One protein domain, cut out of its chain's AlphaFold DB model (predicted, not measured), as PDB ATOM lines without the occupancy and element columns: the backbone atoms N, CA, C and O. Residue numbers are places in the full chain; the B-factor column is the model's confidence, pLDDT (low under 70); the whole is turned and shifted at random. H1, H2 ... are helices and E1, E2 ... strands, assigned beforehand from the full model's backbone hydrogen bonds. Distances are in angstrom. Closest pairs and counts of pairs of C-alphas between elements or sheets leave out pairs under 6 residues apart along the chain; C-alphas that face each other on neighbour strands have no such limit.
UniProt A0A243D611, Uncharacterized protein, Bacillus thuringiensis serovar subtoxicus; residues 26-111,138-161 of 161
ATOM      1  N   VAL A  26     169.625 168.114 147.408       94.94
ATOM      2  CA  VAL A  26     170.633 168.899 146.716       94.94
ATOM      3  C   VAL A  26     169.933 169.930 145.865       94.94
ATOM      4  O   VAL A  26     169.109 169.580 145.030       94.94
ATOM      5  N   ARG A  27     170.280 171.198 146.047       94.94
ATOM      6  CA  ARG A  27     169.885 172.272 145.136       94.94
ATOM      7  C   ARG A  27     171.106 172.682 144.339       94.94
ATOM      8  O   ARG A  27     172.126 173.023 144.937       94.94
ATOM      9  N   ALA A  28     171.028 172.595 143.018       94.69
ATOM     10  CA  ALA A  28     172.150 172.944 142.161       94.69
ATOM     11  C   ALA A  28     171.706 173.736 140.941       94.69
ATOM     12  O   ALA A  28     170.710 173.404 140.301       94.69
ATOM     13  N   ASP A  29     172.495 174.743 140.591       94.25
ATOM     14  CA  ASP A  29     172.250 175.567 139.419       94.25
ATOM     15  C   ASP A  29     173.554 176.086 138.805       94.25
ATOM     16  O   ASP A  29     174.614 176.070 139.441       94.25
ATOM     17  N   ILE A  30     173.465 176.533 137.552       91.88
ATOM     18  CA  ILE A  30     174.538 177.224 136.849       91.88
ATOM     19  C   ILE A  30     174.212 178.709 136.799       91.88
ATOM     20  O   ILE A  30     173.382 179.153 136.010       91.88
ATOM     21  N   ILE A  31     174.946 179.490 137.581       90.19
ATOM     22  CA  ILE A  31     174.815 180.945 137.593       90.19
ATOM     23  C   ILE A  31     175.918 181.589 136.751       90.19
ATOM     24  O   ILE A  31     177.068 181.139 136.734       90.19
ATOM     25  N   SER A  32     175.584 182.681 136.068       86.94
ATOM     26  CA  SER A  32     176.574 183.520 135.393       86.94
ATOM     27  C   SER A  32     177.004 184.652 136.317       86.94
ATOM     28  O   SER A  32     176.174 185.398 136.832       86.94
ATOM     29  N   TYR A  33     178.309 184.809 136.515       83.19
ATOM     30  CA  TYR A  33     178.870 185.881 137.325       83.19
ATOM     31  C   TYR A  33     180.117 186.449 136.652       83.19
ATOM     32  O   TYR A  33     181.067 185.720 136.385       83.19
ATOM     33  N   LYS A  34     180.124 187.756 136.349       82.12
ATOM     34  CA  LYS A  34     181.252 188.459 135.695       82.12
ATOM     35  C   LYS A  34     181.815 187.729 134.460       82.12
ATOM     36  O   LYS A  34     183.027 187.624 134.275       82.12
ATOM     37  N   GLY A  35     180.923 187.193 133.626       79.62
ATOM     38  CA  GLY A  35     181.298 186.511 132.386       79.62
ATOM     39  C   GLY A  35     181.958 185.144 132.587       79.62
ATOM     40  O   GLY A  35     182.652 184.676 131.682       79.62
ATOM     41  N   VAL A  36     181.784 184.513 133.755       80.81
ATOM     42  CA  VAL A  36     182.082 183.093 133.981       80.81
ATOM     43  C   VAL A  36     180.834 182.347 134.444       80.81
ATOM     44  O   VAL A  36     179.988 182.912 135.131       80.81
ATOM     45  N   SER A  37     180.731 181.072 134.067       87.75
ATOM     46  CA  SER A  37     179.665 180.176 134.529       87.75
ATOM     47  C   SER A  37     180.126 179.400 135.758       87.75
ATOM     48  O   SER A  37     181.195 178.780 135.747       87.75
ATOM     49  N   LEU A  38     179.323 179.434 136.815       88.94
ATOM     50  CA  LEU A  38     179.605 178.793 138.092       88.94
ATOM     51  C   LEU A  38     178.534 177.753 138.389       88.94
ATOM     52  O   LEU A  38     177.351 178.075 138.397       88.94
ATOM     53  N   LEU A  39     178.958 176.528 138.685       91.38
ATOM     54  CA  LEU A  39     178.106 175.539 139.324       91.38
ATOM     55  C   LEU A  39     178.032 175.882 140.810       91.38
ATOM     56  O   LEU A  39     179.054 175.890 141.503       91.38
ATOM     57  N   VAL A  40     176.821 176.138 141.284       91.88
ATOM     58  CA  VAL A  40     176.493 176.318 142.696       91.88
ATOM     59  C   VAL A  40     175.766 175.072 143.163       91.88
ATOM     60  O   VAL A  40     174.901 174.549 142.466       91.88
ATOM     61  N   THR A  41     176.138 174.548 144.325       92.19
ATOM     62  CA  THR A  41     175.532 173.339 144.883       92.19
ATOM     63  C   THR A  41     175.383 173.478 146.388       92.19
ATOM     64  O   THR A  41     176.361 173.673 147.110       92.19
ATOM     65  N   HIS A  42     174.147 173.361 146.857       92.25
ATOM     66  CA  HIS A  42     173.768 173.341 148.260       92.25
ATOM     67  C   HIS A  42     173.326 171.924 148.608       92.25
ATOM     68  O   HIS A  42     172.404 171.392 147.994       92.25
ATOM     69  N   VAL A  43     173.991 171.305 149.580       92.31
ATOM     70  CA  VAL A  43     173.679 169.960 150.063       92.31
ATOM     71  C   VAL A  43     173.060 170.075 151.441       92.31
ATOM     72  O   VAL A  43     173.687 170.568 152.383       92.31
ATOM     73  N   HIS A  44     171.839 169.578 151.561       91.81
ATOM     74  CA  HIS A  44     171.087 169.519 152.799       91.81
ATOM     75  C   HIS A  44     170.934 168.067 153.221       91.81
ATOM     76  O   HIS A  44     170.372 167.256 152.491       91.81
ATOM     77  N   ASP A  45     171.405 167.735 154.417       90.31
ATOM     78  CA  ASP A  45     171.212 166.418 155.001       90.31
ATOM     79  C   ASP A  45     170.548 166.516 156.376       90.31
ATOM     80  O   ASP A  45     170.899 167.362 157.197       90.31
ATOM     81  N   LYS A  46     169.551 165.658 156.627       87.38
ATOM     82  CA  LYS A  46     168.751 165.635 157.869       87.38
ATOM     83  C   LYS A  46     168.228 167.028 158.277       87.38
ATOM     84  O   LYS A  46     168.218 167.380 159.456       87.38
ATOM     85  N   GLY A  47     167.817 167.828 157.289       82.75
ATOM     86  CA  GLY A  47     167.279 169.179 157.488       82.75
ATOM     87  C   GLY A  47     168.322 170.256 157.807       82.75
ATOM     88  O   GLY A  47     167.949 171.341 158.241       82.75
ATOM     89  N   ARG A  48     169.618 169.979 157.624       85.94
ATOM     90  CA  ARG A  48     170.703 170.951 157.820       85.94
ATOM     91  C   ARG A  48     171.541 171.070 156.561       85.94
ATOM     92  O   ARG A  48     171.831 170.065 155.921       85.94
ATOM     93  N   THR A  49     172.004 172.275 156.248       88.50
ATOM     94  CA  THR A  49     173.008 172.451 155.199       88.50
ATOM     95  C   THR A  49     174.337 171.866 155.665       88.50
ATOM     96  O   THR A  49     174.911 172.326 156.650       88.50
ATOM     97  N   VAL A  50     174.815 170.850 154.955       88.31
ATOM     98  CA  VAL A  50     176.085 170.159 155.223       88.31
ATOM     99  C   VAL A  50     177.152 170.478 154.177       88.31
ATOM    100  O   VAL A  50     178.329 170.234 154.410       88.31
ATOM    101  N   GLY A  51     176.767 171.071 153.045       85.69
ATOM    102  CA  GLY A  51     177.701 171.509 152.013       85.69
ATOM    103  C   GLY A  51     177.181 172.713 151.241       85.69
ATOM    104  O   GLY A  51     176.006 172.773 150.887       85.69
ATOM    105  N   LYS A  52     178.069 173.671 150.966       90.00
ATOM    106  CA  LYS A  52     177.868 174.741 149.982       90.00
ATOM    107  C   LYS A  52     179.124 174.831 149.132       90.00
ATOM    108  O   LYS A  52     180.199 175.134 149.651       90.00
ATOM    109  N   VAL A  53     179.009 174.525 147.848       86.50
ATOM    110  CA  VAL A  53     180.144 174.495 146.925       86.50
ATOM    111  C   VAL A  53     179.839 175.376 145.729       86.50
ATOM    112  O   VAL A  53     178.754 175.310 145.163       86.50
ATOM    113  N   VAL A  54     180.824 176.185 145.349       86.38
ATOM    114  CA  VAL A  54     180.802 176.958 144.109       86.38
ATOM    115  C   VAL A  54     182.073 176.650 143.335       86.38
ATOM    116  O   VAL A  54     183.176 176.723 143.882       86.38
ATOM    117  N   THR A  55     181.924 176.267 142.073       83.94
ATOM    118  CA  THR A  55     183.036 175.855 141.215       83.94
ATOM    119  C   THR A  55     182.790 176.274 139.767       83.94
ATOM    120  O   THR A  55     181.659 176.541 139.374       83.94
ATOM    121  N   LEU A  56     183.851 176.397 138.973       84.62
ATOM    122  CA  LEU A  56     183.747 176.845 137.585       84.62
ATOM    123  C   LEU A  56     183.260 175.713 136.693       84.62
ATOM    124  O   LEU A  56     183.859 174.641 136.682       84.62
ATOM    125  N   VAL A  57     182.240 175.988 135.879       88.50
ATOM    126  CA  VAL A  57     181.711 175.010 134.915       88.50
ATOM    127  C   VAL A  57     182.768 174.608 133.884       88.50
ATOM    128  O   VAL A  57     182.846 173.444 133.521       88.50
ATOM    129  N   GLU A  58     183.640 175.537 133.476       83.19
ATOM    130  CA  GLU A  58     184.730 175.280 132.515       83.19
ATOM    131  C   GLU A  58     185.713 174.185 132.970       83.19
ATOM    132  O   GLU A  58     186.428 173.618 132.149       83.19
ATOM    133  N   GLU A  59     185.779 173.899 134.274       80.12
ATOM    134  CA  GLU A  59     186.678 172.893 134.852       80.12
ATOM    135  C   GLU A  59     185.978 171.535 135.061       80.12
ATOM    136  O   GLU A  59     186.577 170.612 135.613       80.12
ATOM    137  N   ILE A  60     184.715 171.402 134.634       86.00
ATOM    138  CA  ILE A  60     183.865 170.238 134.897       86.00
ATOM    139  C   ILE A  60     183.520 169.525 133.593       86.00
ATOM    140  O   ILE A  60     182.844 170.067 132.725       86.00
ATOM    141  N   THR A  61     183.932 168.263 133.491       89.50
ATOM    142  CA  THR A  61     183.618 167.412 132.335       89.50
ATOM    143  C   THR A  61     182.212 166.804 132.405       89.50
ATOM    144  O   THR A  61     181.621 166.516 131.373       89.50
ATOM    145  N   ASN A  62     181.692 166.568 133.614       91.44
ATOM    146  CA  ASN A  62     180.374 165.978 133.870       91.44
ATOM    147  C   ASN A  62     179.765 166.643 135.114       91.44
ATOM    148  O   ASN A  62     180.282 166.469 136.222       91.44
ATOM    149  N   LEU A  63     178.694 167.420 134.935       93.44
ATOM    150  CA  LEU A  63     178.077 168.210 136.001       93.44
ATOM    151  C   LEU A  63     177.372 167.313 137.013       93.44
ATOM    152  O   LEU A  63     177.570 167.481 138.216       93.44
ATOM    153  N   ALA A  64     176.605 166.327 136.547       91.88
ATOM    154  CA  ALA A  64     175.911 165.392 137.433       91.88
ATOM    155  C   ALA A  64     176.896 164.564 138.280       91.88
ATOM    156  O   ALA A  64     176.710 164.395 139.490       91.88
ATOM    157  N   GLY A  65     177.990 164.112 137.662       92.50
ATOM    158  CA  GLY A  65     179.094 163.445 138.348       92.50
ATOM    159  C   GLY A  65     179.747 164.357 139.383       92.50
ATOM    160  O   GLY A  65     179.965 163.944 140.521       92.50
ATOM    161  N   LYS A  66     179.970 165.634 139.040       93.62
ATOM    162  CA  LYS A  66     180.544 166.595 139.983       93.62
ATOM    163  C   LYS A  66     179.642 166.858 141.187       93.62
ATOM    164  O   LYS A  66     180.136 166.940 142.309       93.62
ATOM    165  N   ILE A  67     178.333 166.960 140.972       94.31
ATOM    166  CA  ILE A  67     177.350 167.094 142.052       94.31
ATOM    167  C   ILE A  67     177.383 165.854 142.954       94.31
ATOM    168  O   ILE A  67     177.397 165.996 144.175       94.31
ATOM    169  N   THR A  68     177.487 164.653 142.376       94.25
ATOM    170  CA  THR A  68     177.620 163.406 143.148       94.25
ATOM    171  C   THR A  68     178.862 163.434 144.044       94.25
ATOM    172  O   THR A  68     178.757 163.168 145.240       94.25
ATOM    173  N   GLU A  69     180.023 163.840 143.515       92.31
ATOM    174  CA  GLU A  69     181.249 163.998 144.316       92.31
ATOM    175  C   GLU A  69     181.051 164.960 145.499       92.31
ATOM    176  O   GLU A  69     181.529 164.696 146.605       92.31
ATOM    177  N   ILE A  70     180.344 166.075 145.278       92.19
ATOM    178  CA  ILE A  70     180.055 167.076 146.313       92.19
ATOM    179  C   ILE A  70     179.172 166.478 147.415       92.19
ATOM    180  O   ILE A  70     179.473 166.655 148.598       92.19
ATOM    181  N   VAL A  71     178.112 165.753 147.050       92.62
ATOM    182  CA  VAL A  71     177.216 165.080 148.007       92.62
ATOM    183  C   VAL A  71     177.990 164.080 148.852       92.62
ATOM    184  O   VAL A  71     177.934 164.112 150.081       92.62
ATOM    185  N   GLU A  72     178.763 163.224 148.194       92.12
ATOM    186  CA  GLU A  72     179.550 162.195 148.856       92.12
ATOM    187  C   GLU A  72     180.631 162.752 149.786       92.12
ATOM    188  O   GLU A  72     180.929 162.142 150.810       92.12
ATOM    189  N   GLY A  73     181.218 163.902 149.443       90.88
ATOM    190  CA  GLY A  73     182.161 164.608 150.307       90.88
ATOM    191  C   GLY A  73     181.505 165.335 151.484       90.88
ATOM    192  O   GLY A  73     182.185 165.609 152.468       90.88
ATOM    193  N   SER A  74     180.205 165.640 151.407       89.31
ATOM    194  CA  SER A  74     179.509 166.475 152.401       89.31
ATOM    195  C   SER A  74     178.699 165.671 153.422       89.31
ATOM    196  O   SER A  74     178.594 166.069 154.578       89.31
ATOM    197  N   CYS A  75     178.091 164.550 153.023       85.31
ATOM    198  CA  CYS A  75     177.113 163.859 153.868       85.31
ATOM    199  C   CYS A  75     177.717 162.912 154.921       85.31
ATOM    200  O   CYS A  75     176.981 162.468 155.799       85.31
ATOM    201  N   GLY A  76     179.014 162.584 154.863       82.12
ATOM    202  CA  GLY A  76     179.675 161.724 155.860       82.12
ATOM    203  C   GLY A  76     179.060 160.320 156.005       82.12
ATOM    204  O   GLY A  76     179.074 159.750 157.094       82.12
ATOM    205  N   ARG A  77     178.464 159.782 154.930       83.25
ATOM    206  CA  ARG A  77     177.818 158.458 154.883       83.25
ATOM    207  C   ARG A  77     178.618 157.494 154.012       83.25
ATOM    208  O   ARG A  77     179.466 157.910 153.224       83.25
ATOM    209  N   GLU A  78     178.304 156.210 154.135       85.06
ATOM    210  CA  GLU A  78     178.813 155.182 153.229       85.06
ATOM    211  C   GLU A  78     178.320 155.429 151.793       85.06
ATOM    212  O   GLU A  78     177.184 155.859 151.575       85.06
ATOM    213  N   LYS A  79     179.208 155.204 150.823       87.75
ATOM    214  CA  LYS A  79     178.992 155.475 149.396       87.75
ATOM    215  C   LYS A  79     178.577 154.188 148.664       87.75
ATOM    216  O   LYS A  79     179.052 153.121 149.050       87.75
ATOM    217  N   PRO A  80     177.784 154.262 147.578       87.31
ATOM    218  CA  PRO A  80     177.250 155.471 146.939       87.31
ATOM    219  C   PRO A  80     176.046 156.055 147.693       87.31
ATOM    220  O   PRO A  80     175.229 155.326 148.254       87.31
ATOM    221  N   ILE A  81     175.915 157.385 147.682       90.19
ATOM    222  CA  ILE A  81     174.811 158.084 148.354       90.19
ATOM    223  C   ILE A  81     173.719 158.409 147.338       90.19
ATOM    224  O   ILE A  81     173.951 159.168 146.402       90.19
ATOM    225  N   ALA A  82     172.511 157.884 147.553       92.69
ATOM    226  CA  ALA A  82     171.335 158.313 146.802       92.69
ATOM    227  C   ALA A  82     170.795 159.644 147.345       92.69
ATOM    228  O   ALA A  82     170.653 159.796 148.562       92.69
ATOM    229  N   TYR A  83     170.466 160.581 146.455       94.00
ATOM    230  CA  TYR A  83     170.020 161.929 146.810       94.00
ATOM    231  C   TYR A  83     168.938 162.452 145.862       94.00
ATOM    232  O   TYR A  83     168.798 161.987 144.727       94.00
ATOM    233  N   ASP A  84     168.186 163.435 146.347       94.75
ATOM    234  CA  ASP A  84     167.177 164.141 145.566       94.75
ATOM    235  C   ASP A  84     167.803 165.450 145.055       94.75
ATOM    236  O   ASP A  84     168.399 166.199 145.831       94.75
ATOM    237  N   LEU A  85     167.736 165.707 143.748       95.56
ATOM    238  CA  LEU A  85     168.366 166.851 143.083       95.56
ATOM    239  C   LEU A  85     167.309 167.802 142.536       95.56
ATOM    240  O   LEU A  85     166.557 167.441 141.642       95.56
ATOM    241  N   HIS A  86     167.295 169.030 143.027       95.31
ATOM    242  CA  HIS A  86     166.467 170.115 142.526       95.31
ATOM    243  C   HIS A  86     167.354 171.075 141.735       95.31
ATOM    244  O   HIS A  86     168.379 171.545 142.236       95.31
ATOM    245  N   THR A  87     166.983 171.347 140.489       94.81
ATOM    246  CA  THR A  87     167.754 172.224 139.604       94.81
ATOM    247  C   THR A  87     166.838 173.029 138.698       94.81
ATOM    248  O   THR A  87     165.790 172.531 138.303       94.81
ATOM    249  N   CYS A  88     167.235 174.250 138.344       92.81
ATOM    250  CA  CYS A  88     166.632 175.016 137.247       92.81
ATOM    251  C   CYS A  88     167.475 174.976 135.961       92.81
ATOM    252  O   CYS A  88     167.144 175.635 134.979       92.81
ATOM    253  N   SER A  89     168.556 174.186 135.937       93.88
ATOM    254  CA  SER A  89     169.418 174.037 134.767       93.88
ATOM    255  C   SER A  89     169.034 172.814 133.935       93.88
ATOM    256  O   SER A  89     169.200 171.669 134.362       93.88
ATOM    257  N   ASP A  90     168.632 173.053 132.684       94.00
ATOM    258  CA  ASP A  90     168.359 172.003 131.691       94.00
ATOM    259  C   ASP A  90     169.532 171.044 131.472       94.00
ATOM    260  O   ASP A  90     169.329 169.859 131.201       94.00
ATOM    261  N   ILE A  91     170.763 171.551 131.564       93.62
ATOM    262  CA  ILE A  91     171.975 170.759 131.336       93.62
ATOM    263  C   ILE A  91     172.157 169.772 132.491       93.62
ATOM    264  O   ILE A  91     172.272 168.569 132.259       93.62
ATOM    265  N   ILE A  92     172.093 170.271 133.731       94.31
ATOM    266  CA  ILE A  92     172.183 169.441 134.939       94.31
ATOM    267  C   ILE A  92     171.061 168.402 134.940       94.31
ATOM    268  O   ILE A  92     171.319 167.224 135.184       94.31
ATOM    269  N   TYR A  93     169.832 168.825 134.635       95.00
ATOM    270  CA  TYR A  93     168.675 167.940 134.593       95.00
ATOM    271  C   TYR A  93     168.894 166.766 133.634       95.00
ATOM    272  O   TYR A  93     168.789 165.609 134.039       95.00
ATOM    273  N   LYS A  94     169.257 167.050 132.375       94.88
ATOM    274  CA  LYS A  94     169.459 166.023 131.342       94.88
ATOM    275  C   LYS A  94     170.586 165.055 131.687       94.88
ATOM    276  O   LYS A  94     170.423 163.855 131.486       94.88
ATOM    277  N   GLU A  95     171.705 165.553 132.209       94.06
ATOM    278  CA  GLU A  95     172.815 164.691 132.625       94.06
ATOM    279  C   GLU A  95     172.421 163.795 133.809       94.06
ATOM    280  O   GLU A  95     172.727 162.599 133.817       94.06
ATOM    281  N   ALA A  96     171.690 164.342 134.784       93.00
ATOM    282  CA  ALA A  96     171.290 163.623 135.989       93.00
ATOM    283  C   ALA A  96     170.295 162.481 135.721       93.00
ATOM    284  O   ALA A  96     170.323 161.491 136.450       93.00
ATOM    285  N   LEU A  97     169.482 162.560 134.658       92.38
ATOM    286  CA  LEU A  97     168.553 161.487 134.258       92.38
ATOM    287  C   LEU A  97     169.242 160.139 133.998       92.38
ATOM    288  O   LEU A  97     168.601 159.094 134.079       92.38
ATOM    289  N   SER A  98     170.534 160.152 133.667       88.62
ATOM    290  CA  SER A  98     171.311 158.932 133.419       88.62
ATOM    291  C   SER A  98     171.766 158.212 134.696       88.62
ATOM    292  O   SER A  98     172.272 157.091 134.627       88.62
ATOM    293  N   SER A  99     171.596 158.832 135.868       87.56
ATOM    294  CA  SER A  99     172.081 158.297 137.137       87.56
ATOM    295  C   SER A  99     171.035 157.444 137.854       87.56
ATOM    296  O   SER A  99     169.906 157.868 138.081       87.56
ATOM    297  N   ALA A 100     171.444 156.260 138.313       87.56
ATOM    298  CA  ALA A 100     170.603 155.375 139.124       87.56
ATOM    299  C   ALA A 100     170.409 155.857 140.577       87.56
ATOM    300  O   ALA A 100     169.522 155.369 141.277       87.56
ATOM    301  N   TYR A 101     171.246 156.790 141.047       87.56
ATOM    302  CA  TYR A 101     171.280 157.241 142.446       87.56
ATOM    303  C   TYR A 101     170.674 158.633 142.650       87.56
ATOM    304  O   TYR A 101     170.551 159.084 143.788       87.56
ATOM    305  N   VAL A 102     170.285 159.305 141.566       93.06
ATOM    306  CA  VAL A 102     169.798 160.686 141.598       93.06
ATOM    307  C   VAL A 102     168.333 160.716 141.219       93.06
ATOM    308  O   VAL A 102     167.955 160.308 140.125       93.06
ATOM    309  N   LEU A 103     167.506 161.238 142.119       93.38
ATOM    310  CA  LEU A 103     166.130 161.583 141.795       93.38
ATOM    311  C   LEU A 103     166.095 163.068 141.449       93.38
ATOM    312  O   LEU A 103     166.104 163.914 142.337       93.38
ATOM    313  N   VAL A 104     166.121 163.380 140.154       95.31
ATOM    314  CA  VAL A 104     166.174 164.766 139.681       95.31
ATOM    315  C   VAL A 104     164.782 165.353 139.451       95.31
ATOM    316  O   VAL A 104     163.911 164.725 138.850       95.31
ATOM    317  N   GLN A 105     164.594 166.591 139.896       93.94
ATOM    318  CA  GLN A 105     163.408 167.402 139.700       93.94
ATOM    319  C   GLN A 105     163.809 168.764 139.126       93.94
ATOM    320  O   GLN A 105     164.714 169.431 139.633       93.94
ATOM    321  N   MET A 106     163.115 169.170 138.063       93.12
ATOM    322  CA  MET A 106     163.231 170.520 137.525       93.12
ATOM    323  C   MET A 106     162.421 171.484 138.395       93.12
ATOM    324  O   MET A 106     161.252 171.222 138.688       93.12
ATOM    325  N   GLU A 107     163.022 172.603 138.772       90.38
ATOM    326  CA  GLU A 107     162.347 173.731 139.408       90.38
ATOM    327  C   GLU A 107     162.387 174.959 138.496       90.38
ATOM    328  O   GLU A 107     163.277 175.104 137.661       90.38
ATOM    329  N   SER A 108     161.411 175.855 138.654       81.38
ATOM    330  CA  SER A 108     161.354 177.099 137.883       81.38
ATOM    331  C   SER A 108     162.433 178.102 138.294       81.38
ATOM    332  O   SER A 108     162.885 178.874 137.460       81.38
ATOM    333  N   GLU A 109     162.831 178.102 139.570       81.00
ATOM    334  CA  GLU A 109     163.824 179.019 140.140       81.00
ATOM    335  C   GLU A 109     164.584 178.326 141.278       81.00
ATOM    336  O   GLU A 109     163.967 177.685 142.130       81.00
ATOM    337  N   CYS A 110     165.906 178.510 141.353       82.88
ATOM    338  CA  CYS A 110     166.734 178.050 142.474       82.88
ATOM    339  C   CYS A 110     167.218 179.235 143.323       82.88
ATOM    340  O   CYS A 110     168.405 179.555 143.338       82.88
ATOM    341  N   LYS A 111     166.310 179.855 144.090       83.00
ATOM    342  CA  LYS A 111     166.595 181.057 144.908       83.00
ATOM    343  C   LYS A 111     167.816 180.913 145.821       83.00
ATOM    344  O   LYS A 111     168.639 181.816 145.897       83.00
ATOM    345  N   GLU A 138     189.472 191.693 133.632       49.03
ATOM    346  CA  GLU A 138     188.666 190.471 133.449       49.03
ATOM    347  C   GLU A 138     189.497 189.189 133.573       49.03
ATOM    348  O   GLU A 138     189.100 188.266 134.279       49.03
ATOM    349  N   LYS A 139     190.697 189.135 132.975       50.69
ATOM    350  CA  LYS A 139     191.609 187.987 133.150       50.69
ATOM    351  C   LYS A 139     192.120 187.892 134.591       50.69
ATOM    352  O   LYS A 139     192.134 186.806 135.163       50.69
ATOM    353  N   SER A 140     192.465 189.029 135.204       54.00
ATOM    354  CA  SER A 140     192.889 189.076 136.609       54.00
ATOM    355  C   SER A 140     191.746 188.749 137.577       54.00
ATOM    356  O   SER A 140     191.958 188.033 138.546       54.00
ATOM    357  N   ALA A 141     190.519 189.201 137.309       53.97
ATOM    358  CA  ALA A 141     189.333 188.888 138.100       53.97
ATOM    359  C   ALA A 141     188.966 187.413 137.965       53.97
ATOM    360  O   ALA A 141     188.653 186.802 138.977       53.97
ATOM    361  N   ARG A 142     189.095 186.813 136.773       57.66
ATOM    362  CA  ARG A 142     188.970 185.358 136.588       57.66
ATOM    363  C   ARG A 142     189.992 184.597 137.429       57.66
ATOM    364  O   ARG A 142     189.617 183.668 138.139       57.66
ATOM    365  N   GLU A 143     191.261 184.999 137.416       63.62
ATOM    366  CA  GLU A 143     192.279 184.368 138.268       63.62
ATOM    367  C   GLU A 143     192.045 184.604 139.768       63.62
ATOM    368  O   GLU A 143     192.257 183.698 140.577       63.62
ATOM    369  N   LYS A 144     191.585 185.795 140.160       62.94
ATOM    370  CA  LYS A 144     191.248 186.127 141.550       62.94
ATOM    371  C   LYS A 144     190.031 185.334 142.023       62.94
ATOM    372  O   LYS A 144     190.119 184.728 143.086       62.94
ATOM    373  N   LEU A 145     188.970 185.226 141.220       60.47
ATOM    374  CA  LEU A 145     187.827 184.352 141.493       60.47
ATOM    375  C   LEU A 145     188.280 182.899 141.629       60.47
ATOM    376  O   LEU A 145     187.947 182.255 142.618       60.47
ATOM    377  N   LYS A 146     189.112 182.395 140.704       63.91
ATOM    378  CA  LYS A 146     189.708 181.050 140.808       63.91
ATOM    379  C   LYS A 146     190.438 180.853 142.137       63.91
ATOM    380  O   LYS A 146     190.269 179.823 142.790       63.91
ATOM    381  N   ARG A 147     191.228 181.838 142.583       63.84
ATOM    382  CA  ARG A 147     191.901 181.795 143.895       63.84
ATOM    383  C   ARG A 147     190.910 181.837 145.056       63.84
ATOM    384  O   ARG A 147     191.105 181.088 146.014       63.84
ATOM    385  N   ILE A 148     189.862 182.654 144.984       63.91
ATOM    386  CA  ILE A 148     188.812 182.740 146.007       63.91
ATOM    387  C   ILE A 148     188.085 181.400 146.120       63.91
ATOM    388  O   ILE A 148     188.055 180.842 147.213       63.91
ATOM    389  N   PHE A 149     187.613 180.810 145.017       62.66
ATOM    390  CA  PHE A 149     186.959 179.496 145.025       62.66
ATOM    391  C   PHE A 149     187.878 178.393 145.544       62.66
ATOM    392  O   PHE A 149     187.475 177.604 146.399       62.66
ATOM    393  N   LYS A 150     189.154 178.387 145.140       60.12
ATOM    394  CA  LYS A 150     190.152 177.450 145.677       60.12
ATOM    395  C   LYS A 150     190.369 177.631 147.182       60.12
ATOM    396  O   LYS A 150     190.649 176.662 147.887       60.12
ATOM    397  N   THR A 151     190.248 178.855 147.688       57.38
ATOM    398  CA  THR A 151     190.412 179.168 149.114       57.38
ATOM    399  C   THR A 151     189.155 178.835 149.915       57.38
ATOM    400  O   THR A 151     189.269 178.263 150.998       57.38
ATOM    401  N   MET A 152     187.963 179.125 149.383       54.66
ATOM    402  CA  MET A 152     186.683 178.767 149.996       54.66
ATOM    403  C   MET A 152     186.504 177.251 150.047       54.66
ATOM    404  O   MET A 152     186.250 176.728 151.126       54.66
ATOM    405  N   GLY A 153     186.762 176.534 148.948       48.03
ATOM    406  CA  GLY A 153     186.719 175.070 148.921       48.03
ATOM    407  C   GLY A 153     187.658 174.434 149.952       48.03
ATOM    408  O   GLY A 153     187.261 173.522 150.668       48.03
ATOM    409  N   LYS A 154     188.875 174.972 150.125       50.25
ATOM    410  CA  LYS A 154     189.815 174.511 151.166       50.25
ATOM    411  C   LYS A 154     189.367 174.839 152.594       50.25
ATOM    412  O   LYS A 154     189.649 174.058 153.499       50.25
ATOM    413  N   LYS A 155     188.725 175.991 152.819       46.66
ATOM    414  CA  LYS A 155     188.198 176.374 154.140       46.66
ATOM    415  C   LYS A 155     186.973 175.544 154.520       46.66
ATOM    416  O   LYS A 155     186.916 175.091 155.654       46.66
ATOM    417  N   LEU A 156     186.062 175.290 153.581       41.38
ATOM    418  CA  LEU A 156     184.926 174.387 153.780       41.38
ATOM    419  C   LEU A 156     185.398 172.956 154.069       41.38
ATOM    420  O   LEU A 156     184.942 172.362 155.036       41.38
ATOM    421  N   TYR A 157     186.395 172.448 153.338       39.19
ATOM    422  CA  TYR A 157     186.972 171.120 153.596       39.19
ATOM    423  C   TYR A 157     187.656 171.005 154.972       39.19
ATOM    424  O   TYR A 157     187.686 169.935 155.565       39.19
ATOM    425  N   LYS A 158     188.199 172.109 155.505       40.84
ATOM    426  CA  LYS A 158     188.768 172.176 156.865       40.84
ATOM    427  C   LYS A 158     187.732 172.346 157.978       40.84
ATOM    428  O   LYS A 158     188.095 172.183 159.131       40.84
ATOM    429  N   LEU A 159     186.501 172.741 157.655       36.62
ATOM    430  CA  LEU A 159     185.395 172.847 158.615       36.62
ATOM    431  C   LEU A 159     184.559 171.558 158.680       36.62
ATOM    432  O   LEU A 159     183.711 171.430 159.557       36.62
ATOM    433  N   LEU A 160     184.792 170.631 157.747       36.88
ATOM    434  CA  LEU A 160     184.121 169.335 157.627       36.88
ATOM    435  C   LEU A 160     185.001 168.148 158.083       36.88
ATOM    436  O   LEU A 160     184.512 167.024 158.104       36.88
ATOM    437  N   ASN A 161     186.262 168.406 158.459       34.91
ATOM    438  CA  ASN A 161     187.222 167.464 159.058       34.91
ATOM    439  C   ASN A 161     187.612 167.938 160.460       34.91
ATOM    440  O   ASN A 161     187.943 167.068 161.293       34.91
TER     441      ASN A 161
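Overview. This is residues 26 to 111 and 138 to 161 of the 161 residues of an uncharacterized protein of Bacillus thuringiensis serovar subtoxicus (UniProt A0A243D611). A twisted five-stranded sheet has H1 and H2 packed on one face, while the long helix H3 runs along the edge strand E3, touching neither of the other helices. The printed part has 110 residues, with three named helices and five named strands in the order E1 E2 E3 H1 E4 H2 E5 H3. The sheet is mixed, in the order E3 E2 E1 E4 E5, and the class is mixed, helices and strands. The whole is compact, with a radius of gyration of the C-alphas of 13.9 A and spans of 40 by 33 by 25 A.

Along the chain. E1, residues 26 to 33, begins at C-alpha 26 (170.633, 168.899, 146.716) and is 21.1 A long. E2, residues 36 to 45, measures 28.9 A, and E3, residues 48 to 56, 24.8 A. H1, residues 63 to 74, is 16.6 A long. E4 is residues 83 to 87, H2 residues 90 to 96, and E5 residues 102 to 106, ending at C-alpha 106 (163.231, 170.520, 137.525). H3, residues 138 to 159, is 30.9 A long and ends at C-alpha 159 (185.395, 172.847, 158.615).

Arrangement. E1, E2 and E3 form a meander, each strand the antiparallel neighbour of the one before, with two hairpins. N 29 and O 40 are 3.1 A apart across E1 and E2; N 41 and O 53 are 2.9 A apart across E2 and E3. E1 and E4 are parallel, with N 28 and O 86 at 3.0 A. E4 and E5 are parallel, with N 85 and O 103 at 2.8 A. E4, H2 and E5 make a strand-helix-strand unit, two parallel neighbour strands joined through a helix, with a right-handed crossover. E3, H1 and E4 make a split unit, with E2 and E1 between its strands, also right-handed. H1 and H2 are on the same face, making two layers, helices on one face of a sheet. The closest C-alphas of H1 and E3 are those of Ser 74 and Gly 51, 5.4 A apart. H2 lies over E4 at a height over the sheet of 7.5 A. H1 touches H2 with residues 63 to 64 alone, at a steep tilt of 63 degrees; their closest C-alphas, of Ala 64 and Ala 96, are 5.2 A apart. H3 is on the sheet, and its closest C-alphas to E3 are those of Phe 149 and Thr 55, 6.6 A apart. H3 is apart from H1 and H2. In H1, H2 and H3 every O i to N i+4 pair is within hydrogen-bond range.

Size, cuts and confidence. The C-alphas farthest apart, of Glu 78 and Glu 138, are 41.6 A apart. Residues 112 to 137 are not printed; C-alphas 111 and 138 are 26.6 A apart across this cut. Of the links printed whole, none is long. Mean pLDDT of the printed part is 81.5, and residues 138 to 161 are under 70.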